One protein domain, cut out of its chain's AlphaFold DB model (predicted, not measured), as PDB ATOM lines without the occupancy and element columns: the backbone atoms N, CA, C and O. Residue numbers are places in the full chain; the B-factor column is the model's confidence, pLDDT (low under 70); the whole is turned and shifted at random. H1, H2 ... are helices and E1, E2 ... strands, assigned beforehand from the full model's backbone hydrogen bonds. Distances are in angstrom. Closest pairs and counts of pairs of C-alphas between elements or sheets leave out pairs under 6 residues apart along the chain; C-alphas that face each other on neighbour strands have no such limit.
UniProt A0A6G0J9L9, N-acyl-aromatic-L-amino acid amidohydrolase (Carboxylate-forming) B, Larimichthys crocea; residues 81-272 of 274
ATOM      1  N   ILE A  81      35.278 -25.602  43.223       75.31
ATOM      2  CA  ILE A  81      36.420 -25.811  44.137       75.31
ATOM      3  C   ILE A  81      35.961 -25.714  45.610       75.31
ATOM      4  O   ILE A  81      35.077 -24.925  45.937       75.31
ATOM      5  N   SER A  82      36.586 -26.470  46.529       71.56
ATOM      6  CA  SER A  82      36.275 -26.396  47.972       71.56
ATOM      7  C   SER A  82      37.494 -26.190  48.883       71.56
ATOM      8  O   SER A  82      38.540 -26.811  48.679       71.56
ATOM      9  N   PHE A  83      37.338 -25.403  49.957       73.12
ATOM     10  CA  PHE A  83      38.415 -24.993  50.885       73.12
ATOM     11  C   PHE A  83      38.182 -25.424  52.337       73.12
ATOM     12  O   PHE A  83      37.034 -25.506  52.755       73.12
ATOM     13  N   PRO A  84      39.228 -25.642  53.155       73.69
ATOM     14  CA  PRO A  84      39.043 -25.741  54.605       73.69
ATOM     15  C   PRO A  84      38.465 -24.430  55.193       73.69
ATOM     16  O   PRO A  84      38.746 -23.361  54.642       73.69
ATOM     17  N   PRO A  85      37.732 -24.480  56.324       75.62
ATOM     18  CA  PRO A  85      37.169 -23.295  56.976       75.62
ATOM     19  C   PRO A  85      38.192 -22.190  57.297       75.62
ATOM     20  O   PRO A  85      39.316 -22.438  57.758       75.62
ATOM     21  N   LEU A  86      37.768 -20.941  57.109       72.75
ATOM     22  CA  LEU A  86      38.541 -19.721  57.334       72.75
ATOM     23  C   LEU A  86      38.536 -19.356  58.824       72.75
ATOM     24  O   LEU A  86      37.768 -18.519  59.289       72.75
ATOM     25  N   SER A  87      39.405 -20.027  59.582       70.06
ATOM     26  CA  SER A  87      39.504 -19.936  61.049       70.06
ATOM     27  C   SER A  87      40.320 -18.750  61.588       70.06
ATOM     28  O   SER A  87      40.353 -18.536  62.799       70.06
ATOM     29  N   ARG A  88      41.013 -17.998  60.724       62.69
ATOM     30  CA  ARG A  88      41.754 -16.774  61.077       62.69
ATOM     31  C   ARG A  88      41.713 -15.800  59.910       62.69
ATOM     32  O   ARG A  88      42.119 -16.164  58.808       62.69
ATOM     33  N   VAL A  89      41.282 -14.575  60.184       60.59
ATOM     34  CA  VAL A  89      41.256 -13.453  59.243       60.59
ATOM     35  C   VAL A  89      41.887 -12.261  59.954       60.59
ATOM     36  O   VAL A  89      41.584 -12.017  61.121       60.59
ATOM     37  N   ALA A  90      42.779 -11.556  59.269       53.47
ATOM     38  CA  ALA A  90      43.218 -10.224  59.659       53.47
ATOM     39  C   ALA A  90      42.535  -9.235  58.715       53.47
ATOM     40  O   ALA A  90      42.477  -9.488  57.513       53.47
ATOM     41  N   ILE A  91      42.002  -8.148  59.263       55.47
ATOM     42  CA  ILE A  91      41.456  -7.040  58.485       55.47
ATOM     43  C   ILE A  91      42.291  -5.822  58.858       55.47
ATOM     44  O   ILE A  91      42.332  -5.425  60.023       55.47
ATOM     45  N   CYS A  92      42.995  -5.294  57.867       47.75
ATOM     46  CA  CYS A  92      43.853  -4.124  57.969       47.75
ATOM     47  C   CYS A  92      43.254  -3.007  57.109       47.75
ATOM     48  O   CYS A  92      42.514  -3.287  56.166       47.75
ATOM     49  N   GLY A  93      43.563  -1.758  57.441       46.38
ATOM     50  CA  GLY A  93      43.149  -0.612  56.643       46.38
ATOM     51  C   GLY A  93      43.932   0.635  57.023       46.38
ATOM     52  O   GLY A  93      43.808   1.130  58.146       46.38
ATOM     53  N   GLY A  94      44.743   1.121  56.090       44.53
ATOM     54  CA  GLY A  94      45.361   2.437  56.130       44.53
ATOM     55  C   GLY A  94      44.416   3.564  55.696       44.53
ATOM     56  O   GLY A  94      43.270   3.354  55.303       44.53
ATOM     57  N   THR A  95      44.920   4.798  55.761       39.47
ATOM     58  CA  THR A  95      44.240   5.999  55.238       39.47
ATOM     59  C   THR A  95      45.160   6.794  54.306       39.47
ATOM     60  O   THR A  95      45.339   7.995  54.491       39.47
ATOM     61  N   HIS A  96      45.781   6.099  53.350       40.94
ATOM     62  CA  HIS A  96      46.470   6.626  52.164       40.94
ATOM     63  C   HIS A  96      46.524   5.522  51.093       40.94
ATOM     64  O   HIS A  96      46.498   4.346  51.453       40.94
ATOM     65  N   GLY A  97      46.594   5.895  49.808       37.69
ATOM     66  CA  GLY A  97      46.527   4.961  48.676       37.69
ATOM     67  C   GLY A  97      47.794   4.126  48.493       37.69
ATOM     68  O   GLY A  97      48.615   4.435  47.633       37.69
ATOM     69  N   ASN A  98      47.974   3.108  49.336       33.50
ATOM     70  CA  ASN A  98      49.000   2.075  49.197       33.50
ATOM     71  C   ASN A  98      48.711   0.825  50.066       33.50
ATOM     72  O   ASN A  98      49.565   0.432  50.858       33.50
ATOM     73  N   GLU A  99      47.540   0.190  49.919       34.66
ATOM     74  CA  GLU A  99      47.193  -1.125  50.512       34.66
ATOM     75  C   GLU A  99      46.073  -1.799  49.670       34.66
ATOM     76  O   GLU A  99      44.929  -1.358  49.690       34.66
ATOM     77  N   MET A 100      46.374  -2.863  48.900       28.36
ATOM     78  CA  MET A 100      45.639  -3.184  47.650       28.36
ATOM     79  C   MET A 100      44.752  -4.460  47.625       28.36
ATOM     80  O   MET A 100      45.073  -5.490  48.223       28.36
ATOM     81  N   SER A 101      43.745  -4.460  46.728       31.08
ATOM     82  CA  SER A 101      42.840  -5.563  46.280       31.08
ATOM     83  C   SER A 101      41.570  -5.880  47.110       31.08
ATOM     84  O   SER A 101      41.625  -6.033  48.317       31.08
ATOM     85  N   GLY A 102      40.436  -6.211  46.475       29.11
ATOM     86  CA  GLY A 102      39.278  -6.807  47.173       29.11
ATOM     87  C   GLY A 102      38.239  -7.512  46.286       29.11
ATOM     88  O   GLY A 102      37.837  -6.985  45.253       29.11
ATOM     89  N   VAL A 103      37.751  -8.689  46.719       29.92
ATOM     90  CA  VAL A 103      36.526  -9.338  46.189       29.92
ATOM     91  C   VAL A 103      35.604  -9.759  47.310       29.92
ATOM     92  O   VAL A 103      35.898 -10.698  48.041       29.92
ATOM     93  N   TYR A 104      34.420  -9.157  47.291       31.30
ATOM     94  CA  TYR A 104      33.151  -9.896  47.324       31.30
ATOM     95  C   TYR A 104      31.976  -9.003  46.880       31.30
ATOM     96  O   TYR A 104      30.995  -9.457  46.300       31.30
ATOM     97  N   MET A 105      32.129  -7.702  47.106       35.44
ATOM     98  CA  MET A 105      31.110  -6.655  47.055       35.44
ATOM     99  C   MET A 105      30.366  -6.414  45.724       35.44
ATOM    100  O   MET A 105      29.341  -5.735  45.752       35.44
ATOM    101  N   SER A 106      30.804  -6.970  44.584       35.69
ATOM    102  CA  SER A 106      30.390  -6.580  43.211       35.69
ATOM    103  C   SER A 106      28.880  -6.579  42.911       35.69
ATOM    104  O   SER A 106      28.452  -5.979  41.924       35.69
ATOM    105  N   LYS A 107      28.070  -7.256  43.735       38.53
ATOM    106  CA  LYS A 107      26.610  -7.400  43.586       38.53
ATOM    107  C   LYS A 107      25.786  -6.690  44.668       38.53
ATOM    108  O   LYS A 107      24.562  -6.771  44.606       38.53
ATOM    109  N   ILE A 108      26.423  -6.090  45.678       42.19
ATOM    110  CA  ILE A 108      25.736  -5.652  46.907       42.19
ATOM    111  C   ILE A 108      26.105  -4.216  47.317       42.19
ATOM    112  O   ILE A 108      25.262  -3.548  47.905       42.19
ATOM    113  N   THR A 109      27.296  -3.704  46.977       52.00
ATOM    114  CA  THR A 109      27.662  -2.318  47.317       52.00
ATOM    115  C   THR A 109      26.868  -1.264  46.555       52.00
ATOM    116  O   THR A 109      26.622  -1.379  45.354       52.00
ATOM    117  N   SER A 110      26.616  -0.145  47.231       64.75
ATOM    118  CA  SER A 110      26.142   1.111  46.641       64.75
ATOM    119  C   SER A 110      27.118   1.761  45.634       64.75
ATOM    120  O   SER A 110      26.754   2.732  44.967       64.75
ATOM    121  N   ALA A 111      28.336   1.218  45.488       64.88
ATOM    122  CA  ALA A 111      29.419   1.725  44.642       64.88
ATOM    123  C   ALA A 111      30.246   0.606  43.932       64.88
ATOM    124  O   ALA A 111      30.070  -0.578  44.229       64.88
ATOM    125  N   PRO A 112      31.144   0.945  42.981       69.81
ATOM    126  CA  PRO A 112      31.807  -0.024  42.075       69.81
ATOM    127  C   PRO A 112      32.899  -1.025  42.652       69.81
ATOM    128  O   PRO A 112      33.932  -0.532  43.094       69.81
ATOM    129  N   VAL A 113      32.805  -2.402  42.527       70.31
ATOM    130  CA  VAL A 113      33.951  -3.421  42.767       70.31
ATOM    131  C   VAL A 113      34.270  -4.628  41.720       70.31
ATOM    132  O   VAL A 113      33.675  -5.689  41.887       70.31
ATOM    133  N   ARG A 114      35.169  -4.536  40.662       77.25
ATOM    134  CA  ARG A 114      35.554  -5.481  39.494       77.25
ATOM    135  C   ARG A 114      36.907  -6.224  39.577       77.25
ATOM    136  O   ARG A 114      36.834  -7.351  40.018       77.25
ATOM    137  N   ALA A 115      38.055  -5.645  39.138       75.25
ATOM    138  CA  ALA A 115      39.492  -5.986  39.263       75.25
ATOM    139  C   ALA A 115      40.538  -4.874  38.958       75.25
ATOM    140  O   ALA A 115      40.616  -4.409  37.823       75.25
ATOM    141  N   ILE A 116      41.479  -4.654  39.893       75.31
ATOM    142  CA  ILE A 116      42.919  -4.615  39.575       75.31
ATOM    143  C   ILE A 116      43.505  -5.979  39.976       75.31
ATOM    144  O   ILE A 116      43.420  -6.351  41.144       75.31
ATOM    145  N   GLN A 117      44.093  -6.692  39.017       74.06
ATOM    146  CA  GLN A 117      45.033  -7.798  39.226       74.06
ATOM    147  C   GLN A 117      46.452  -7.229  39.120       74.06
ATOM    148  O   GLN A 117      46.663  -6.316  38.332       74.06
ATOM    149  N   LEU A 118      47.437  -7.816  39.806       64.38
ATOM    150  CA  LEU A 118      48.857  -7.697  39.441       64.38
ATOM    151  C   LEU A 118      49.528  -9.090  39.566       64.38
ATOM    152  O   LEU A 118      48.812 -10.090  39.689       64.38
ATOM    153  N   ASP A 119      50.858  -9.178  39.462       66.44
ATOM    154  CA  ASP A 119      51.612 -10.433  39.258       66.44
ATOM    155  C   ASP A 119      52.939 -10.418  40.067       66.44
ATOM    156  O   ASP A 119      54.026 -10.524  39.503       66.44
ATOM    157  N   ILE A 120      52.881 -10.203  41.398       65.56
ATOM    158  CA  ILE A 120      54.091 -10.189  42.257       65.56
ATOM    159  C   ILE A 120      54.445 -11.588  42.779       65.56
ATOM    160  O   ILE A 120      53.603 -12.264  43.372       65.56
ATOM    161  N   PRO A 121      55.705 -12.028  42.695       67.69
ATOM    162  CA  PRO A 121      56.208 -13.109  43.525       67.69
ATOM    163  C   PRO A 121      56.152 -12.727  45.012       67.69
ATOM    164  O   PRO A 121      56.603 -11.656  45.412       67.69
ATOM    165  N   MET A 122      55.685 -13.627  45.884       60.72
ATOM    166  CA  MET A 122      55.725 -13.398  47.345       60.72
ATOM    167  C   MET A 122      57.149 -13.336  47.932       60.72
ATOM    168  O   MET A 122      57.307 -13.066  49.119       60.72
ATOM    169  N   SER A 123      58.187 -13.571  47.124       72.44
ATOM    170  CA  SER A 123      59.576 -13.225  47.448       72.44
ATOM    171  C   SER A 123      59.836 -11.713  47.457       72.44
ATOM    172  O   SER A 123      60.752 -11.278  48.152       72.44
ATOM    173  N   GLU A 124      59.021 -10.921  46.749       73.00
ATOM    174  CA  GLU A 124      59.093  -9.454  46.705       73.00
ATOM    175  C   GLU A 124      57.812  -8.754  47.198       73.00
ATOM    176  O   GLU A 124      57.769  -7.524  47.231       73.00
ATOM    177  N   ALA A 125      56.773  -9.491  47.610       71.44
ATOM    178  CA  ALA A 125      55.568  -8.896  48.188       71.44
ATOM    179  C   ALA A 125      55.899  -8.082  49.453       71.44
ATOM    180  O   ALA A 125      56.397  -8.606  50.449       71.44
ATOM    181  N   TYR A 126      55.613  -6.780  49.394       74.81
ATOM    182  CA  TYR A 126      55.962  -5.788  50.418       74.81
ATOM    183  C   TYR A 126      54.738  -5.186  51.130       74.81
ATOM    184  O   TYR A 126      54.888  -4.350  52.021       74.81
ATOM    185  N   SER A 127      53.529  -5.569  50.719       72.69
ATOM    186  CA  SER A 127      52.260  -5.043  51.220       72.69
ATOM    187  C   SER A 127      51.769  -5.797  52.463       72.69
ATOM    188  O   SER A 127      52.098  -6.968  52.673       72.69
ATOM    189  N   LEU A 128      50.990  -5.134  53.323       68.56
ATOM    190  CA  LEU A 128      50.613  -5.670  54.638       68.56
ATOM    191  C   LEU A 128      49.741  -6.931  54.538       68.56
ATOM    192  O   LEU A 128      49.883  -7.861  55.336       68.56
ATOM    193  N   GLU A 129      48.871  -7.004  53.532       68.19
ATOM    194  CA  GLU A 129      48.000  -8.150  53.306       68.19
ATOM    195  C   GLU A 129      48.765  -9.419  52.887       68.19
ATOM    196  O   GLU A 129      48.290 -10.521  53.163       68.19
ATOM    197  N   SER A 130      49.985  -9.294  52.341       70.19
ATOM    198  CA  SER A 130      50.851 -10.439  52.003       70.19
ATOM    199  C   SER A 130      51.332 -11.241  53.227       70.19
ATOM    200  O   SER A 130      51.670 -12.420  53.118       70.19
ATOM    201  N   VAL A 131      51.294 -10.652  54.430       72.19
ATOM    202  CA  VAL A 131      51.547 -11.369  55.696       72.19
ATOM    203  C   VAL A 131      50.398 -12.344  56.020       72.19
ATOM    204  O   VAL A 131      50.566 -13.324  56.757       72.19
ATOM    205  N   GLY A 132      49.209 -12.101  55.462       64.38
ATOM    206  CA  GLY A 132      48.044 -12.969  55.564       64.38
ATOM    207  C   GLY A 132      48.154 -14.219  54.688       64.38
ATOM    208  O   GLY A 132      48.727 -14.218  53.605       64.38
ATOM    209  N   LYS A 133      47.533 -15.328  55.120       64.19
ATOM    210  CA  LYS A 133      47.418 -16.525  54.260       64.19
ATOM    211  C   LYS A 133      46.519 -16.267  53.051       64.19
ATOM    212  O   LYS A 133      46.771 -16.811  51.985       64.19
ATOM    213  N   HIS A 134      45.409 -15.566  53.265       70.69
ATOM    214  CA  HIS A 134      44.670 -14.820  52.245       70.69
ATOM    215  C   HIS A 134      44.916 -13.348  52.592       70.69
ATOM    216  O   HIS A 134      44.977 -13.037  53.785       70.69
ATOM    217  N   GLY A 135      45.025 -12.480  51.594       63.38
ATOM    218  CA  GLY A 135      45.258 -11.058  51.800       63.38
ATOM    219  C   GLY A 135      44.662 -10.253  50.659       63.38
ATOM    220  O   GLY A 135      44.843 -10.621  49.506       63.38
ATOM    221  N   CYS A 136      43.918  -9.205  50.991       68.62
ATOM    222  CA  CYS A 136      43.373  -8.220  50.067       68.62
ATOM    223  C   CYS A 136      42.977  -6.977  50.900       68.62
ATOM    224  O   CYS A 136      42.386  -7.147  51.970       68.62
ATOM    225  N   ALA A 137      43.314  -5.761  50.467       67.75
ATOM    226  CA  ALA A 137      42.922  -4.501  51.104       67.75
ATOM    227  C   ALA A 137      42.106  -3.562  50.179       67.75
ATOM    228  O   ALA A 137      42.346  -3.421  48.981       67.75
ATOM    229  N   ILE A 138      41.065  -2.947  50.743       71.69
ATOM    230  CA  ILE A 138      39.980  -2.314  49.982       71.69
ATOM    231  C   ILE A 138      40.251  -0.811  49.817       71.69
ATOM    232  O   ILE A 138      39.969  -0.019  50.714       71.69
ATOM    233  N   GLU A 139      40.764  -0.429  48.649       73.50
ATOM    234  CA  GLU A 139      41.006   0.968  48.259       73.50
ATOM    235  C   GLU A 139      39.688   1.701  47.931       73.50
ATOM    236  O   GLU A 139      38.886   1.221  47.124       73.50
ATOM    237  N   VAL A 140      39.465   2.882  48.528       76.62
ATOM    238  CA  VAL A 140      38.274   3.727  48.295       76.62
ATOM    239  C   VAL A 140      38.663   5.208  48.251       76.62
ATOM    240  O   VAL A 140      39.247   5.738  49.195       76.62
ATOM    241  N   GLY A 141      38.283   5.905  47.178       77.88
ATOM    242  CA  GLY A 141      38.580   7.325  46.980       77.88
ATOM    243  C   GLY A 141      37.660   7.999  45.950       77.88
ATOM    244  O   GLY A 141      36.697   7.377  45.497       77.88
ATOM    245  N   PRO A 142      37.934   9.264  45.576       83.38
ATOM    246  CA  PRO A 142      39.045  10.092  46.054       83.38
ATOM    247  C   PRO A 142      38.800  10.661  47.463       83.38
ATOM    248  O   PRO A 142      37.723  11.177  47.773       83.38
ATOM    249  N   GLN A 143      39.827  10.625  48.316       79.00
ATOM    250  CA  GLN A 143      39.815  11.241  49.646       79.00
ATOM    251  C   GLN A 143      41.174  11.906  49.936       79.00
ATOM    252  O   GLN A 143      42.192  11.223  49.869       79.00
ATOM    253  N   PRO A 144      41.224  13.211  50.274       79.31
ATOM    254  CA  PRO A 144      42.478  13.867  50.638       79.31
ATOM    255  C   PRO A 144      43.093  13.288  51.919       79.31
ATOM    256  O   PRO A 144      42.378  13.004  52.882       79.31
ATOM    257  N   GLY A 145      44.424  13.187  51.957       78.56
ATOM    258  CA  GLY A 145      45.166  12.749  53.143       78.56
ATOM    259  C   GLY A 145      44.804  13.560  54.393       78.56
ATOM    260  O   GLY A 145      44.724  14.789  54.356       78.56
ATOM    261  N   GLY A 146      44.550  12.868  55.507       80.25
ATOM    262  CA  GLY A 146      44.142  13.483  56.776       80.25
ATOM    263  C   GLY A 146      42.694  13.996  56.840       80.25
ATOM    264  O   GLY A 146      42.301  14.541  57.870       80.25
ATOM    265  N   VAL A 147      41.883  13.816  55.788       80.25
ATOM    266  CA  VAL A 147      40.458  14.190  55.765       80.25
ATOM    267  C   VAL A 147      39.583  12.941  55.842       80.25
ATOM    268  O   VAL A 147      39.766  12.004  55.075       80.25
ATOM    269  N   VAL A 148      38.584  12.949  56.729       82.06
ATOM    270  CA  VAL A 148      37.549  11.905  56.799       82.06
ATOM    271  C   VAL A 148      36.269  12.429  56.160       82.06
ATOM    272  O   VAL A 148      35.665  13.379  56.664       82.06
ATOM    273  N   ARG A 149      35.829  11.805  55.065       79.88
ATOM    274  CA  ARG A 149      34.520  12.069  54.458       79.88
ATOM    275  C   ARG A 149      33.489  11.040  54.919       79.88
ATOM    276  O   ARG A 149      33.778   9.849  54.988       79.88
ATOM    277  N   ALA A 150      32.264  11.489  55.189       81.94
ATOM    278  CA  ALA A 150      31.191  10.614  55.665       81.94
ATOM    279  C   ALA A 150      30.694   9.612  54.602       81.94
ATOM    280  O   ALA A 150      30.259   8.520  54.956       81.94
ATOM    281  N   ASP A 151      30.771   9.957  53.314       78.94
ATOM    282  CA  ASP A 151      30.428   9.052  52.211       78.94
ATOM    283  C   ASP A 151      31.476   7.943  52.044       78.94
ATOM    284  O   ASP A 151      31.122   6.768  52.106       78.94
ATOM    285  N   ILE A 152      32.762   8.297  51.955       77.44
ATOM    286  CA  ILE A 152      33.876   7.334  51.909       77.44
ATOM    287  C   ILE A 152      33.870   6.422  53.147       77.44
ATOM    288  O   ILE A 152      33.990   5.208  53.012       77.44
ATOM    289  N   PHE A 153      33.655   6.973  54.349       78.75
ATOM    290  CA  PHE A 153      33.529   6.180  55.577       78.75
ATOM    291  C   PHE A 153      32.391   5.150  55.501       78.75
ATOM    292  O   PHE A 153      32.592   3.986  55.848       78.75
ATOM    293  N   ASN A 154      31.207   5.551  55.025       80.88
ATOM    294  CA  ASN A 154      30.071   4.639  54.896       80.88
ATOM    295  C   ASN A 154      30.322   3.555  53.835       80.88
ATOM    296  O   ASN A 154      29.969   2.406  54.077       80.88
ATOM    297  N   LEU A 155      30.985   3.886  52.721       78.38
ATOM    298  CA  LEU A 155      31.388   2.915  51.694       78.38
ATOM    299  C   LEU A 155      32.403   1.892  52.224       78.38
ATOM    300  O   LEU A 155      32.242   0.695  51.998       78.38
ATOM    301  N   VAL A 156      33.414   2.335  52.980       77.88
ATOM    302  CA  VAL A 156      34.383   1.438  53.638       77.88
ATOM    303  C   VAL A 156      33.699   0.563  54.699       77.88
ATOM    304  O   VAL A 156      34.050  -0.606  54.855       77.88
ATOM    305  N   LYS A 157      32.682   1.083  55.401       78.88
ATOM    306  CA  LYS A 157      31.890   0.289  56.350       78.88
ATOM    307  C   LYS A 157      31.030  -0.766  55.642       78.88
ATOM    308  O   LYS A 157      31.054  -1.921  56.050       78.88
ATOM    309  N   GLU A 158      30.316  -0.390  54.582       78.88
ATOM    310  CA  GLU A 158      29.517  -1.295  53.742       78.88
ATOM    311  C   GLU A 158      30.396  -2.418  53.164       78.88
ATOM    312  O   GLU A 158      30.076  -3.599  53.284       78.88
ATOM    313  N   ALA A 159      31.566  -2.062  52.630       75.94
ATOM    314  CA  ALA A 159      32.579  -2.999  52.158       75.94
ATOM    315  C   ALA A 159      33.018  -4.018  53.228       75.94
ATOM    316  O   ALA A 159      33.115  -5.222  52.961       75.94
ATOM    317  N   LEU A 160      33.272  -3.541  54.449       76.94
ATOM    318  CA  LEU A 160      33.682  -4.368  55.580       76.94
ATOM    319  C   LEU A 160      32.561  -5.303  56.057       76.94
ATOM    320  O   LEU A 160      32.815  -6.492  56.260       76.94
ATOM    321  N   ASP A 161      31.334  -4.795  56.191       79.25
ATOM    322  CA  ASP A 161      30.160  -5.588  56.574       79.25
ATOM    323  C   ASP A 161      29.972  -6.764  55.600       79.25
ATOM    324  O   ASP A 161      29.935  -7.921  56.018       79.25
ATOM    325  N   LEU A 162      29.972  -6.485  54.291       78.50
ATOM    326  CA  LEU A 162      29.803  -7.486  53.230       78.50
ATOM    327  C   LEU A 162      30.946  -8.511  53.178       78.50
ATOM    328  O   LEU A 162      30.723  -9.685  52.873       78.50
ATOM    329  N   THR A 163      32.170  -8.092  53.506       77.06
ATOM    330  CA  THR A 163      33.323  -8.997  53.632       77.06
ATOM    331  C   THR A 163      33.136  -9.955  54.813       77.06
ATOM    332  O   THR A 163      33.414 -11.151  54.700       77.06
ATOM    333  N   ILE A 164      32.615  -9.463  55.940       78.25
ATOM    334  CA  ILE A 164      32.324 -10.275  57.128       78.25
ATOM    335  C   ILE A 164      31.149 -11.232  56.869       78.25
ATOM    336  O   ILE A 164      31.248 -12.410  57.219       78.25
ATOM    337  N   GLU A 165      30.079 -10.771  56.215       81.00
ATOM    338  CA  GLU A 165      28.949 -11.616  55.801       81.00
ATOM    339  C   GLU A 165      29.397 -12.757  54.878       81.00
ATOM    340  O   GLU A 165      28.990 -13.905  55.083       81.00
ATOM    341  N   TRP A 166      30.295 -12.490  53.920       81.62
ATOM    342  CA  TRP A 166      30.859 -13.543  53.071       81.62
ATOM    343  C   TRP A 166      31.629 -14.590  53.872       81.62
ATOM    344  O   TRP A 166      31.381 -15.786  53.724       81.62
ATOM    345  N   LEU A 167      32.534 -14.153  54.752       79.50
ATOM    346  CA  LEU A 167      33.342 -15.044  55.588       79.50
ATOM    347  C   LEU A 167      32.469 -15.930  56.493       79.50
ATOM    348  O   LEU A 167      32.775 -17.109  56.689       79.50
ATOM    349  N   GLN A 168      31.369 -15.382  57.018       81.94
ATOM    350  CA  GLN A 168      30.383 -16.129  57.799       81.94
ATOM    351  C   GLN A 168      29.609 -17.129  56.932       81.94
ATOM    352  O   GLN A 168      29.573 -18.310  57.274       81.94
ATOM    353  N   GLY A 169      29.053 -16.694  55.795       81.31
ATOM    354  CA  GLY A 169      28.318 -17.559  54.867       81.31
ATOM    355  C   GLY A 169      29.178 -18.693  54.301       81.31
ATOM    356  O   GLY A 169      28.719 -19.829  54.172       81.31
ATOM    357  N   PHE A 170      30.450 -18.417  54.019       81.31
ATOM    358  CA  PHE A 170      31.423 -19.417  53.601       81.31
ATOM    359  C   PHE A 170      31.639 -20.469  54.687       81.31
ATOM    360  O   PHE A 170      31.416 -21.658  54.462       81.31
ATOM    361  N   ASN A 171      31.988 -20.031  55.898       82.81
ATOM    362  CA  ASN A 171      32.215 -20.931  57.026       82.81
ATOM    363  C   ASN A 171      30.947 -21.685  57.478       82.81
ATOM    364  O   ASN A 171      31.073 -22.757  58.068       82.81
ATOM    365  N   SER A 172      29.739 -21.183  57.188       88.69
ATOM    366  CA  SER A 172      28.469 -21.850  57.514       88.69
ATOM    367  C   SER A 172      28.043 -22.944  56.526       88.69
ATOM    368  O   SER A 172      26.995 -23.556  56.728       88.69
ATOM    369  N   GLY A 173      28.811 -23.208  55.461       87.44
ATOM    370  CA  GLY A 173      28.506 -24.280  54.505       87.44
ATOM    371  C   GLY A 173      27.932 -23.840  53.158       87.44
ATOM    372  O   GLY A 173      27.471 -24.713  52.415       87.44
ATOM    373  N   SER A 174      27.929 -22.538  52.850       83.81
ATOM    374  CA  SER A 174      27.374 -22.004  51.597       83.81
ATOM    375  C   SER A 174      28.306 -22.237  50.405       83.81
ATOM    376  O   SER A 174      29.532 -22.239  50.543       83.81
ATOM    377  N   THR A 175      27.711 -22.382  49.222       83.00
ATOM    378  CA  THR A 175      28.409 -22.295  47.933       83.00
ATOM    379  C   THR A 175      28.185 -20.906  47.348       83.00
ATOM    380  O   THR A 175      27.070 -20.384  47.400       83.00
ATOM    381  N   PHE A 176      29.230 -20.317  46.778       79.56
ATOM    382  CA  PHE A 176      29.170 -19.084  46.003       79.56
ATOM    383  C   PHE A 176      29.455 -19.415  44.547       79.56
ATOM    384  O   PHE A 176      30.501 -19.983  44.234       79.56
ATOM    385  N   GLU A 177      28.524 -19.069  43.665       79.69
ATOM    386  CA  GLU A 177      28.707 -19.309  42.238       79.69
ATOM    387  C   GLU A 177      29.743 -18.356  41.639       79.69
ATOM    388  O   GLU A 177      29.716 -17.153  41.923       79.69
ATOM    389  N   GLY A 178      30.618 -18.929  40.807       74.81
ATOM    390  CA  GLY A 178      31.716 -18.262  40.110       74.81
ATOM    391  C   GLY A 178      31.235 -17.349  38.980       74.81
ATOM    392  O   GLY A 178      30.219 -16.666  39.106       74.81
ATOM    393  N   GLY A 179      31.934 -17.371  37.845       76.94
ATOM    394  CA  GLY A 179      31.560 -16.725  36.582       76.94
ATOM    395  C   GLY A 179      32.632 -15.795  36.016       76.94
ATOM    396  O   GLY A 179      33.763 -15.779  36.485       76.94
ATOM    397  N   GLU A 180      32.302 -15.021  34.984       79.75
ATOM    398  CA  GLU A 180      33.252 -14.060  34.409       79.75
ATOM    399  C   GLU A 180      33.329 -12.773  35.236       79.75
ATOM    400  O   GLU A 180      32.302 -12.232  35.656       79.75
ATOM    401  N   VAL A 181      34.552 -12.274  35.421       75.88
ATOM    402  CA  VAL A 181      34.846 -10.961  36.005       75.88
ATOM    403  C   VAL A 181      35.864 -10.253  35.113       75.88
ATOM    404  O   VAL A 181      36.862 -10.844  34.696       75.88
ATOM    405  N   GLU A 182      35.593  -8.990  34.795       82.88
ATOM    406  CA  GLU A 182      36.522  -8.117  34.074       82.88
ATOM    407  C   GLU A 182      37.666  -7.690  35.004       82.88
ATOM    408  O   GLU A 182      37.428  -7.440  36.183       82.88
ATOM    409  N   VAL A 183      38.899  -7.608  34.499       82.31
ATOM    410  CA  VAL A 183      40.114  -7.351  35.278       82.31
ATOM    411  C   VAL A 183      41.095  -6.419  34.576       82.31
ATOM    412  O   VAL A 183      41.201  -6.433  33.353       82.31
ATOM    413  N   TYR A 184      41.831  -5.625  35.358       85.38
ATOM    414  CA  TYR A 184      42.890  -4.728  34.890       85.38
ATOM    415  C   TYR A 184      44.232  -5.230  35.432       85.38
ATOM    416  O   TYR A 184      44.434  -5.171  36.640       85.38
ATOM    417  N   ASN A 185      45.149  -5.699  34.580       83.06
ATOM    418  CA  ASN A 185      46.531  -5.993  34.991       83.06
ATOM    419  C   ASN A 185      47.454  -4.832  34.611       83.06
ATOM    420  O   ASN A 185      47.425  -4.374  33.466       83.06
ATOM    421  N   MET A 186      48.263  -4.334  35.546       83.94
ATOM    422  CA  MET A 186      49.192  -3.237  35.270       83.94
ATOM    423  C   MET A 186      50.327  -3.687  34.349       83.94
ATOM    424  O   MET A 186      50.891  -4.765  34.495       83.94
ATOM    425  N   VAL A 187      50.693  -2.808  33.421       91.12
ATOM    426  CA  VAL A 187      51.833  -2.974  32.516       91.12
ATOM    427  C   VAL A 187      53.027  -2.144  32.989       91.12
ATOM    428  O   VAL A 187      54.164  -2.593  32.875       91.12
ATOM    429  N   LYS A 188      52.794  -0.921  33.488       92.94
ATOM    430  CA  LYS A 188      53.852   0.006  33.926       92.94
ATOM    431  C   LYS A 188      53.312   1.164  34.770       92.94
ATOM    432  O   LYS A 188      52.138   1.511  34.668       92.94
ATOM    433  N   SER A 189      54.204   1.833  35.494       95.25
ATOM    434  CA  SER A 189      53.991   3.209  35.962       95.25
ATOM    435  C   SER A 189      54.437   4.231  34.915       95.25
ATOM    436  O   SER A 189      55.244   3.921  34.034       95.25
ATOM    437  N   VAL A 190      53.952   5.465  35.040       97.50
ATOM    438  CA  VAL A 190      54.436   6.634  34.295       97.50
ATOM    439  C   VAL A 190      54.793   7.727  35.303       97.50
ATOM    440  O   VAL A 190      53.961   8.071  36.137       97.50
ATOM    441  N   ASP A 191      56.019   8.252  35.252       98.12
ATOM    442  CA  ASP A 191      56.446   9.409  36.057       98.12
ATOM    443  C   ASP A 191      55.964  10.723  35.419       98.12
ATOM    444  O   ASP A 191      55.659  10.784  34.227       98.12
ATOM    445  N   TYR A 192      55.945  11.795  36.204       98.38
ATOM    446  CA  TYR A 192      55.760  13.144  35.684       98.38
ATOM    447  C   TYR A 192      56.917  13.549  34.753       98.38
ATOM    448  O   TYR A 192      58.070  13.193  35.008       98.38
ATOM    449  N   PRO A 193      56.661  14.388  33.731       98.12
ATOM    450  CA  PRO A 193      57.705  15.151  33.060       98.12
ATOM    451  C   PRO A 193      58.514  15.965  34.081       98.12
ATOM    452  O   PRO A 193      57.946  16.717  34.880       98.12
ATOM    453  N   ARG A 194      59.841  15.810  34.059       97.69
ATOM    454  CA  ARG A 194      60.779  16.457  34.990       97.69
ATOM    455  C   ARG A 194      61.875  17.214  34.257       97.69
ATOM    456  O   ARG A 194      62.210  16.883  33.121       97.69
ATOM    457  N   ASP A 195      62.447  18.211  34.921       97.25
ATOM    458  CA  ASP A 195      63.675  18.852  34.455       97.25
ATOM    459  C   ASP A 195      64.859  17.867  34.582       97.25
ATOM    460  O   ASP A 195      65.019  17.245  35.637       97.25
ATOM    461  N   PRO A 196      65.706  17.694  33.548       95.56
ATOM    462  CA  PRO A 196      66.806  16.727  33.578       95.56
ATOM    463  C   PRO A 196      67.976  17.133  34.494       95.56
ATOM    464  O   PRO A 196      68.870  16.319  34.723       95.56
ATOM    465  N   THR A 197      67.989  18.367  35.004       97.06
ATOM    466  CA  THR A 197      69.039  18.933  35.864       97.06
ATOM    467  C   THR A 197      68.604  18.971  37.328       97.06
ATOM    468  O   THR A 197      69.374  18.567  38.197       97.06
ATOM    469  N   THR A 198      67.384  19.439  37.617       96.69
ATOM    470  CA  THR A 198      66.862  19.548  38.995       96.69
ATOM    471  C   THR A 198      66.015  18.349  39.425       96.69
ATOM    472  O   THR A 198      65.825  18.138  40.623       96.69
ATOM    473  N   ASN A 199      65.520  17.535  38.480       95.69
ATOM    474  CA  ASN A 199      64.566  16.437  38.711       95.69
ATOM    475  C   ASN A 199      63.213  16.899  39.325       95.69
ATOM    476  O   ASN A 199      62.369  16.085  39.723       95.69
ATOM    477  N   GLU A 200      62.959  18.208  39.356       97.44
ATOM    478  CA  GLU A 200      61.666  18.791  39.719       97.44
ATOM    479  C   GLU A 200      60.620  18.519  38.633       97.44
ATOM    480  O   GLU A 200      60.947  18.362  37.456       97.44
ATOM    481  N   ILE A 201      59.350  18.454  39.031       98.25
ATOM    482  CA  ILE A 201      58.219  18.252  38.118       98.25
ATOM    483  C   ILE A 201      58.001  19.522  37.286       98.25
ATOM    484  O   ILE A 201      57.987  20.621  37.831       98.25
ATOM    485  N   THR A 202      57.796  19.371  35.975       98.50
ATOM    486  CA  THR A 202      57.603  20.481  35.016       98.50
ATOM    487  C   THR A 202      56.210  20.511  34.381       98.50
ATOM    488  O   THR A 202      55.929  21.365  33.533       98.50
ATOM    489  N   ALA A 203      55.328  19.590  34.779       98.56
ATOM    490  CA  ALA A 203      53.976  19.448  34.253       98.56
ATOM    491  C   ALA A 203      52.993  18.914  35.306       98.56
ATOM    492  O   ALA A 203      53.357  18.087  36.137       98.56
ATOM    493  N   ALA A 204      51.732  19.334  35.228       98.62
ATOM    494  CA  ALA A 204      50.624  18.692  35.939       98.62
ATOM    495  C   ALA A 204      50.027  17.550  35.092       98.62
ATOM    496  O   ALA A 204      50.286  17.471  33.890       98.62
ATOM    497  N   ILE A 205      49.180  16.705  35.690       98.56
ATOM    498  CA  ILE A 205      48.252  15.856  34.923       98.56
ATOM    499  C   ILE A 205      47.362  16.758  34.049       98.56
ATOM    500  O   ILE A 205      46.954  17.843  34.471       98.56
ATOM    501  N   HIS A 206      47.088  16.341  32.813       98.75
ATOM    502  CA  HIS A 206      46.227  17.094  31.903       98.75
ATOM    503  C   HIS A 206      44.758  17.037  32.368       98.75
ATOM    504  O   HIS A 206      44.314  15.970  32.798       98.75
ATOM    505  N   PRO A 207      43.957  18.114  32.234       98.12
ATOM    506  CA  PRO A 207      42.556  18.122  32.679       98.12
ATOM    507  C   PRO A 207      41.647  17.048  32.054       98.12
ATOM    508  O   PRO A 207      40.604  16.740  32.616       98.12
ATOM    509  N   GLU A 208      42.032  16.476  30.910       98.06
ATOM    510  CA  GLU A 208      41.309  15.369  30.255       98.06
ATOM    511  C   GLU A 208      41.650  13.984  30.846       98.06
ATOM    512  O   GLU A 208      40.871  13.048  30.684       98.06
ATOM    513  N   LEU A 209      42.778  13.855  31.558       97.94
ATOM    514  CA  LEU A 209      43.201  12.634  32.261       97.94
ATOM    515  C   LEU A 209      42.891  12.687  33.771       97.94
ATOM    516  O   LEU A 209      42.651  11.649  34.383       97.94
ATOM    517  N   GLN A 210      42.869  13.877  34.379       97.75
ATOM    518  CA  GLN A 210      42.515  14.056  35.792       97.75
ATOM    519  C   GLN A 210      41.117  13.484  36.085       97.75
ATOM    520  O   GLN A 210      40.189  13.739  35.326       97.75
ATOM    521  N   ASP A 211      40.963  12.722  37.171       91.44
ATOM    522  CA  ASP A 211      39.703  12.076  37.592       91.44
ATOM    523  C   ASP A 211      39.088  11.109  36.544       91.44
ATOM    524  O   ASP A 211      37.888  10.814  36.563       91.44
ATOM    525  N   ASN A 212      39.897  10.616  35.594       93.38
ATOM    526  CA  ASN A 212      39.474   9.728  34.503       93.38
ATOM    527  C   ASN A 212      40.055   8.299  34.608       93.38
ATOM    528  O   ASN A 212      40.167   7.593  33.603       93.38
ATOM    529  N   ASP A 213      40.370   7.844  35.824       91.50
ATOM    530  CA  ASP A 213      40.791   6.474  36.134       91.50
ATOM    531  C   ASP A 213      39.861   5.402  35.526       91.50
ATOM    532  O   ASP A 213      38.645   5.568  35.402       91.50
ATOM    533  N   PHE A 214      40.456   4.268  35.152       90.69
ATOM    534  CA  PHE A 214      39.843   3.099  34.517       90.69
ATOM    535  C   PHE A 214      39.152   3.329  33.158       90.69
ATOM    536  O   PHE A 214      38.556   2.385  32.627       90.69
ATOM    537  N   LYS A 215      39.266   4.521  32.556       95.12
ATOM    538  CA  LYS A 215      38.843   4.807  31.170       95.12
ATOM    539  C   LYS A 215      39.955   4.465  30.172       95.12
ATOM    540  O   LYS A 215      41.094   4.246  30.565       95.12
ATOM    541  N   LEU A 216      39.627   4.348  28.889       97.56
ATOM    542  CA  LEU A 216      40.614   4.013  27.859       97.56
ATOM    543  C   LEU A 216      41.428   5.258  27.477       97.56
ATOM    544  O   LEU A 216      40.840   6.294  27.182       97.56
ATOM    545  N   LEU A 217      42.756   5.141  27.491       97.94
ATOM    546  CA  LEU A 217      43.710   6.163  27.057       97.94
ATOM    547  C   LEU A 217      44.315   5.738  25.711       97.94
ATOM    548  O   LEU A 217      45.016   4.722  25.630       97.94
ATOM    549  N   HIS A 218      44.048   6.510  24.661       98.00
ATOM    550  CA  HIS A 218      44.468   6.219  23.293       98.00
ATOM    551  C   HIS A 218      45.826   6.864  22.942       98.00
ATOM    552  O   HIS A 218      46.205   7.891  23.515       98.00
ATOM    553  N   PRO A 219      46.581   6.298  21.979       97.69
ATOM    554  CA  PRO A 219      47.781   6.937  21.449       97.69
ATOM    555  C   PRO A 219      47.442   8.319  20.871       97.69
ATOM    556  O   PRO A 219      46.627   8.445  19.958       97.69
ATOM    557  N   GLY A 220      48.092   9.360  21.385       97.62
ATOM    558  CA  GLY A 220      47.847  10.753  21.019       97.62
ATOM    559  C   GLY A 220      46.970  11.542  21.998       97.62
ATOM    560  O   GLY A 220      46.915  12.767  21.853       97.62
ATOM    561  N   ASP A 221      46.352  10.915  23.000       98.31
ATOM    562  CA  ASP A 221      45.592  11.612  24.050       98.31
ATOM    563  C   ASP A 221      46.529  12.394  24.991       98.31
ATOM    564  O   ASP A 221      47.649  11.947  25.256       98.31
ATOM    565  N   PRO A 222      46.139  13.576  25.500       98.38
ATOM    566  CA  PRO A 222      47.003  14.393  26.350       98.38
ATOM    567  C   PRO A 222      47.052  13.871  27.800       98.38
ATOM    568  O   PRO A 222      46.054  13.887  28.515       98.38
ATOM    569  N   MET A 223      48.239  13.457  28.258       98.25
ATOM    570  CA  MET A 223      48.470  12.971  29.628       98.25
ATOM    571  C   MET A 223      48.894  14.072  30.601       98.25
ATOM    572  O   MET A 223      48.465  14.077  31.752       98.25
ATOM    573  N   PHE A 224      49.735  15.010  30.153       98.75
ATOM    574  CA  PHE A 224      50.283  16.065  31.011       98.75
ATOM    575  C   PHE A 224      50.141  17.448  30.382       98.75
ATOM    576  O   PHE A 224      50.204  17.591  29.163       98.75
ATOM    577  N   LEU A 225      50.031  18.476  31.222       98.69
ATOM    578  CA  LEU A 225      50.122  19.881  30.833       98.69
ATOM    579  C   LEU A 225      51.402  20.478  31.428       98.69
ATOM    580  O   LEU A 225      51.484  20.679  32.642       98.69
ATOM    581  N   LYS A 226      52.411  20.754  30.591       98.50
ATOM    582  CA  LYS A 226      53.637  21.445  31.023       98.50
ATOM    583  C   LYS A 226      53.291  22.832  31.551       98.50
ATOM    584  O   LYS A 226      52.381  23.485  31.044       98.50
ATOM    585  N   PHE A 227      54.086  23.350  32.484       97.94
ATOM    586  CA  PHE A 227      53.924  24.722  32.986       97.94
ATOM    587  C   PHE A 227      54.198  25.805  31.917       97.94
ATOM    588  O   PHE A 227      53.871  26.970  32.122       97.94
ATOM    589  N   SER A 228      54.727  25.422  30.747       96.94
ATOM    590  CA  SER A 228      54.788  26.244  29.528       96.94
ATOM    591  C   SER A 228      53.462  26.339  28.749       96.94
ATOM    592  O   SER A 228      53.394  27.085  27.776       96.94
ATOM    593  N   GLY A 229      52.428  25.580  29.132       96.69
ATOM    594  CA  GLY A 229      51.148  25.464  28.417       96.69
ATOM    595  C   GLY A 229      51.113  24.393  27.316       96.69
ATOM    596  O   GLY A 229      50.104  24.253  26.632       96.69
ATOM    597  N   GLU A 230      52.193  23.632  27.128       98.06
ATOM    598  CA  GLU A 230      52.284  22.561  26.128       98.06
ATOM    599  C   GLU A 230      51.729  21.233  26.676       98.06
ATOM    600  O   GLU A 230      52.120  20.796  27.760       98.06
ATOM    601  N   ALA A 231      50.858  20.558  25.922       98.44
ATOM    602  CA  ALA A 231      50.348  19.238  26.292       98.44
ATOM    603  C   ALA A 231      51.300  18.109  25.848       98.44
ATOM    604  O   ALA A 231      51.633  18.004  24.666       98.44
ATOM    605  N   VAL A 232      51.694  17.231  26.775       98.31
ATOM    606  CA  VAL A 232      52.416  15.981  26.477       98.31
ATOM    607  C   VAL A 232      51.398  14.870  26.250       98.31
ATOM    608  O   VAL A 232      50.500  14.674  27.071       98.31
ATOM    609  N   LYS A 233      51.544  14.143  25.144       98.25
ATOM    610  CA  LYS A 233      50.623  13.088  24.715       98.25
ATOM    611  C   LYS A 233      51.102  11.696  25.131       98.25
ATOM    612  O   LYS A 233      52.295  11.481  25.334       98.25
ATOM    613  N   HIS A 234      50.173  10.752  25.223       97.00
ATOM    614  CA  HIS A 234      50.464   9.324  25.327       97.00
ATOM    615  C   HIS A 234      51.024   8.810  23.997       97.00
ATOM    616  O   HIS A 234      50.375   8.938  22.961       97.00
ATOM    617  N   GLU A 235      52.218   8.222  24.017       91.56
ATOM    618  CA  GLU A 235      52.876   7.642  22.830       91.56
ATOM    619  C   GLU A 235      52.842   6.099  22.821       91.56
ATOM    620  O   GLU A 235      53.393   5.464  21.923       91.56
ATOM    621  N   GLY A 236      52.240   5.476  23.841       90.12
ATOM    622  CA  GLY A 236      52.172   4.020  23.976       90.12
ATOM    623  C   GLY A 236      50.953   3.382  23.305       90.12
ATOM    624  O   GLY A 236      50.137   4.049  22.683       90.12
ATOM    625  N   GLU A 237      50.821   2.065  23.479       94.56
ATOM    626  CA  GLU A 237      49.607   1.318  23.123       94.56
ATOM    627  C   GLU A 237      48.393   1.732  23.976       94.56
ATOM    628  O   GLU A 237      48.549   2.339  25.037       94.56
ATOM    629  N   GLU A 238      47.189   1.368  23.533       97.44
ATOM    630  CA  GLU A 238      45.946   1.593  24.278       97.44
ATOM    631  C   GLU A 238      45.983   0.903  25.653       97.44
ATOM    632  O   GLU A 238      46.132  -0.318  25.759       97.44
ATOM    633  N   LEU A 239      45.870   1.702  26.714       97.31
ATOM    634  CA  LEU A 239      45.957   1.267  28.109       97.31
ATOM    635  C   LEU A 239      44.924   2.015  28.951       97.31
ATOM    636  O   LEU A 239      44.349   3.012  28.524       97.31
ATOM    637  N   TYR A 240      44.706   1.543  30.170       97.25
ATOM    638  CA  TYR A 240      43.809   2.167  31.132       97.25
ATOM    639  C   TYR A 240      44.620   2.746  32.300       97.25
ATOM    640  O   TYR A 240      45.404   1.993  32.890       97.25
ATOM    641  N   PRO A 241      44.468   4.036  32.652       95.88
ATOM    642  CA  PRO A 241      45.176   4.653  33.759       95.88
ATOM    643  C   PRO A 241      44.455   4.417  35.088       95.88
ATOM    644  O   PRO A 241      43.230   4.327  35.118       95.88
ATOM    645  N   PHE A 242      45.194   4.318  36.191       91.94
ATOM    646  CA  PHE A 242      44.630   4.266  37.545       91.94
ATOM    647  C   PHE A 242      45.629   4.753  38.608       91.94
ATOM    648  O   PHE A 242      46.843   4.754  38.375       91.94
ATOM    649  N   PHE A 243      45.104   5.198  39.755       90.06
ATOM    650  CA  PHE A 243      45.800   6.053  40.730       90.06
ATOM    651  C   PHE A 243      46.364   7.320  40.066       90.06
ATOM    652  O   PHE A 243      47.526   7.688  40.256       90.06
ATOM    653  N   VAL A 244      45.548   7.969  39.230       94.94
ATOM    654  CA  VAL A 244      45.914   9.231  38.583       94.94
ATOM    655  C   VAL A 244      46.058  10.323  39.643       94.94
ATOM    656  O   VAL A 244      45.111  10.642  40.357       94.94
ATOM    657  N   ASN A 245      47.239  10.943  39.701       95.06
ATOM    658  CA  ASN A 245      47.555  12.056  40.601       95.06
ATOM    659  C   ASN A 245      47.523  11.715  42.113       95.06
ATOM    660  O   ASN A 245      47.222  12.584  42.934       95.06
ATOM    661  N   GLU A 246      47.833  10.471  42.504       89.38
ATOM    662  CA  GLU A 246      47.914  10.097  43.928       89.38
ATOM    663  C   GLU A 246      49.019  10.881  44.662       89.38
ATOM    664  O   GLU A 246      50.194  10.882  44.283       89.38
ATOM    665  N   CYS A 247      48.650  11.533  45.765       87.00
ATOM    666  CA  CYS A 247      49.532  12.433  46.503       87.00
ATOM    667  C   CYS A 247      50.761  11.731  47.113       87.00
ATOM    668  O   CYS A 247      51.856  12.297  47.106       87.00
ATOM    669  N   ALA A 248      50.624  10.481  47.565       83.81
ATOM    670  CA  ALA A 248      51.716   9.671  48.099       83.81
ATOM    671  C   ALA A 248      52.717   9.203  47.023       83.81
ATOM    672  O   ALA A 248      53.792   8.702  47.357       83.81
ATOM    673  N   TYR A 249      52.385   9.329  45.733       92.06
ATOM    674  CA  TYR A 249      53.157   8.770  44.616       92.06
ATOM    675  C   TYR A 249      54.134   9.771  43.970       92.06
ATOM    676  O   TYR A 249      55.077   9.364  43.282       92.06
ATOM    677  N   TYR A 250      54.011  11.062  44.296       91.62
ATOM    678  CA  TYR A 250      54.918  12.137  43.870       91.62
ATOM    679  C   TYR A 250      56.399  11.859  44.195       91.62
ATOM    680  O   TYR A 250      57.274  12.067  43.346       91.62
ATOM    681  N   GLU A 251      56.681  11.367  45.408       92.75
ATOM    682  CA  GLU A 251      58.026  10.944  45.840       92.75
ATOM    683  C   GLU A 251      58.486   9.643  45.164       92.75
ATOM    684  O   GLU A 251      59.671   9.477  44.879       92.75
ATOM    685  N   LYS A 252      57.543   8.748  44.844       91.94
ATOM    686  CA  LYS A 252      57.791   7.429  44.240       91.94
ATOM    687  C   LYS A 252      58.058   7.500  42.733       91.94
ATOM    688  O   LYS A 252      58.324   6.470  42.123       91.94
ATOM    689  N   LYS A 253      58.007   8.705  42.146       97.06
ATOM    690  CA  LYS A 253      58.112   8.970  40.701       97.06
ATOM    691  C   LYS A 253      57.006   8.295  39.882       97.06
ATOM    692  O   LYS A 253      57.255   7.690  38.843       97.06
ATOM    693  N   ILE A 254      55.772   8.390  40.376       96.94
ATOM    694  CA  ILE A 254      54.580   7.841  39.727       96.94
ATOM    695  C   ILE A 254      53.515   8.946  39.677       96.94
ATOM    696  O   ILE A 254      53.166   9.530  40.697       96.94
ATOM    697  N   ALA A 255      53.026   9.241  38.475       98.00
ATOM    698  CA  ALA A 255      51.920  10.156  38.200       98.00
ATOM    699  C   ALA A 255      50.606   9.399  37.950       98.00
ATOM    700  O   ALA A 255      49.526   9.875  38.294       98.00
ATOM    701  N   CYS A 256      50.714   8.209  37.355       96.44
ATOM    702  CA  CYS A 256      49.670   7.192  37.287       96.44
ATOM    703  C   CYS A 256      50.294   5.815  37.012       96.44
ATOM    704  O   CYS A 256      51.418   5.701  36.505       96.44
ATOM    705  N   HIS A 257      49.528   4.760  37.268       94.31
ATOM    706  CA  HIS A 257      49.771   3.431  36.718       94.31
ATOM    707  C   HIS A 257      48.978   3.241  35.419       94.31
ATOM    708  O   HIS A 257      47.931   3.859  35.252       94.31
ATOM    709  N   LEU A 258      49.462   2.401  34.500       95.88
ATOM    710  CA  LEU A 258      48.775   2.021  33.259       95.88
ATOM    711  C   LEU A 258      48.648   0.494  33.163       95.88
ATOM    712  O   LEU A 258      49.629  -0.218  33.385       95.88
ATOM    713  N   GLY A 259      47.479  -0.014  32.764       94.00
ATOM    714  CA  GLY A 259      47.210  -1.453  32.642       94.00
ATOM    715  C   GLY A 259      46.330  -1.866  31.460       94.00
ATOM    716  O   GLY A 259      45.777  -1.031  30.750       94.00
ATOM    717  N   LYS A 260      46.215  -3.182  31.254       93.94
ATOM    718  CA  LYS A 260      45.398  -3.832  30.218       93.94
ATOM    719  C   LYS A 260      44.168  -4.487  30.823       93.94
ATOM    720  O   LYS A 260      44.267  -5.141  31.860       93.94
ATOM    721  N   LYS A 261      43.037  -4.350  30.130       91.88
ATOM    722  CA  LYS A 261      41.736  -4.889  30.531       91.88
ATOM    723  C   LYS A 261      41.413  -6.196  29.803       91.88
ATOM    724  O   LYS A 261      41.568  -6.264  28.586       91.88
ATOM    725  N   PHE A 262      40.963  -7.213  30.530       86.50
ATOM    726  CA  PHE A 262      40.540  -8.520  30.004       86.50
ATOM    727  C   PHE A 262      39.522  -9.177  30.946       86.50
ATOM    728  O   PHE A 262      39.314  -8.686  32.046       86.50
ATOM    729  N   ASN A 263      38.890 -10.282  30.549       83.94
ATOM    730  CA  ASN A 263      38.028 -11.065  31.442       83.94
ATOM    731  C   ASN A 263      38.769 -12.311  31.931       83.94
ATOM    732  O   ASN A 263      39.545 -12.900  31.177       83.94
ATOM    733  N   ILE A 264      38.472 -12.753  33.154       78.12
ATOM    734  CA  ILE A 264      38.856 -14.083  33.644       78.12
ATOM    735  C   ILE A 264      37.634 -14.857  34.136       78.12
ATOM    736  O   ILE A 264      36.681 -14.280  34.664       78.12
ATOM    737  N   THR A 265      37.682 -16.180  33.985       78.62
ATOM    738  CA  THR A 265      36.647 -17.086  34.488       78.62
ATOM    739  C   THR A 265      36.990 -17.545  35.900       78.62
ATOM    740  O   THR A 265      38.026 -18.163  36.142       78.62
ATOM    741  N   ILE A 266      36.084 -17.268  36.826       75.56
ATOM    742  CA  ILE A 266      36.148 -17.637  38.234       75.56
ATOM    743  C   ILE A 266      35.338 -18.937  38.445       75.56
ATOM    744  O   ILE A 266      34.191 -19.003  38.002       75.56
ATOM    745  N   PRO A 267      35.882 -19.988  39.086       76.31
ATOM    746  CA  PRO A 267      35.131 -21.197  39.442       76.31
ATOM    747  C   PRO A 267      34.226 -20.982  40.665       76.31
ATOM    748  O   PRO A 267      34.544 -20.167  41.527       76.31
ATOM    749  N   SER A 268      33.138 -21.748  40.795       78.31
ATOM    750  CA  SER A 268      32.290 -21.699  42.000       78.31
ATOM    751  C   SER A 268      33.038 -22.228  43.232       78.31
ATOM    752  O   SER A 268      33.812 -23.181  43.131       78.31
ATOM    753  N   VAL A 269      32.817 -21.635  44.410       79.00
ATOM    754  CA  VAL A 269      33.579 -21.943  45.636       79.00
ATOM    755  C   VAL A 269      32.698 -22.309  46.830       79.00
ATOM    756  O   VAL A 269      31.668 -21.689  47.076       79.00
ATOM    757  N   SER A 270      33.130 -23.288  47.625       81.00
ATOM    758  CA  SER A 270      32.447 -23.719  48.856       81.00
ATOM    759  C   SER A 270      33.424 -24.128  49.962       81.00
ATOM    760  O   SER A 270      34.614 -24.351  49.720       81.00
ATOM    761  N   VAL A 271      32.946 -24.257  51.199       83.94
ATOM    762  CA  VAL A 271      33.739 -24.866  52.276       83.94
ATOM    763  C   VAL A 271      33.678 -26.396  52.195       83.94
ATOM    764  O   VAL A 271      32.634 -26.988  51.908       83.94
ATOM    765  N   LYS A 272      34.808 -27.055  52.457       81.69
ATOM    766  CA  LYS A 272      34.887 -28.503  52.652       81.69
ATOM    767  C   LYS A 272      34.095 -28.873  53.899       81.69
ATOM    768  O   LYS A 272      34.255 -28.252  54.946       81.69
TER     769      LYS A 272
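AT A GLANCE: This is residues 81 to 272 of the 274 residues of the protein "N-acyl-aromatic-L-amino acid amidohydrolase (Carboxylate-forming) B" of Larimichthys crocea (UniProt A0A6G0J9L9). With little regular structure, the domain is a long ribbon of E2 and E7, with the small sheet E3 E4 E5 beyond one end and the pair E1 E8, met by the end of H2, at the other. The 192 printed residues, 70 in named elements, are mixed: E1 H1 H2, then E2 to E8. It is only just compact, close to loose, radius of gyration of the C-alphas 19.1 A, spanning 62 by 36 by 35 A.

IN THESE COORDINATES: E2, residues 179 to 190, 32.8 A, begins at (31.560, -16.725, 36.582). E7 is 256 to 266, 28.3 A; E6 240 to 242; E3 203 to 205; E4 222 to 226; E5 231 to 233; E1 81 to 83. H1 is 128 to 131; H2 150 to 171, 31.6 A. E8, 268 to 271, ends at (33.739, -24.866, 52.276).

HOW THE PARTS SIT: E7, bending 61 degrees at residue 263, is antiparallel to E2 (N 183 to O 262, 2.7 A) and E6, its hairpin partner (N 240 to O 259, 2.8 A). E3 E4 E5 is a meander, successive antiparallel neighbours (N 204 to O 225, 2.9 A; N 232 to O 224, 2.8 A). E1 and E8 are parallel (N 81 to O 268, 2.8 A). The closest C-alphas of H2 and E8, Phe 170 and Val 271, are 6.1 A apart; H1 and H2 are apart. Every O i to N i+4 pair is within hydrogen-bond range in H2; H1 is too short for one.

THE WHOLE: The printed part has no cut. Long links include E1 to H1, 44 residues. Mean pLDDT of the printed part is 79.9; 37 residues are under 70, among them 88 to 112.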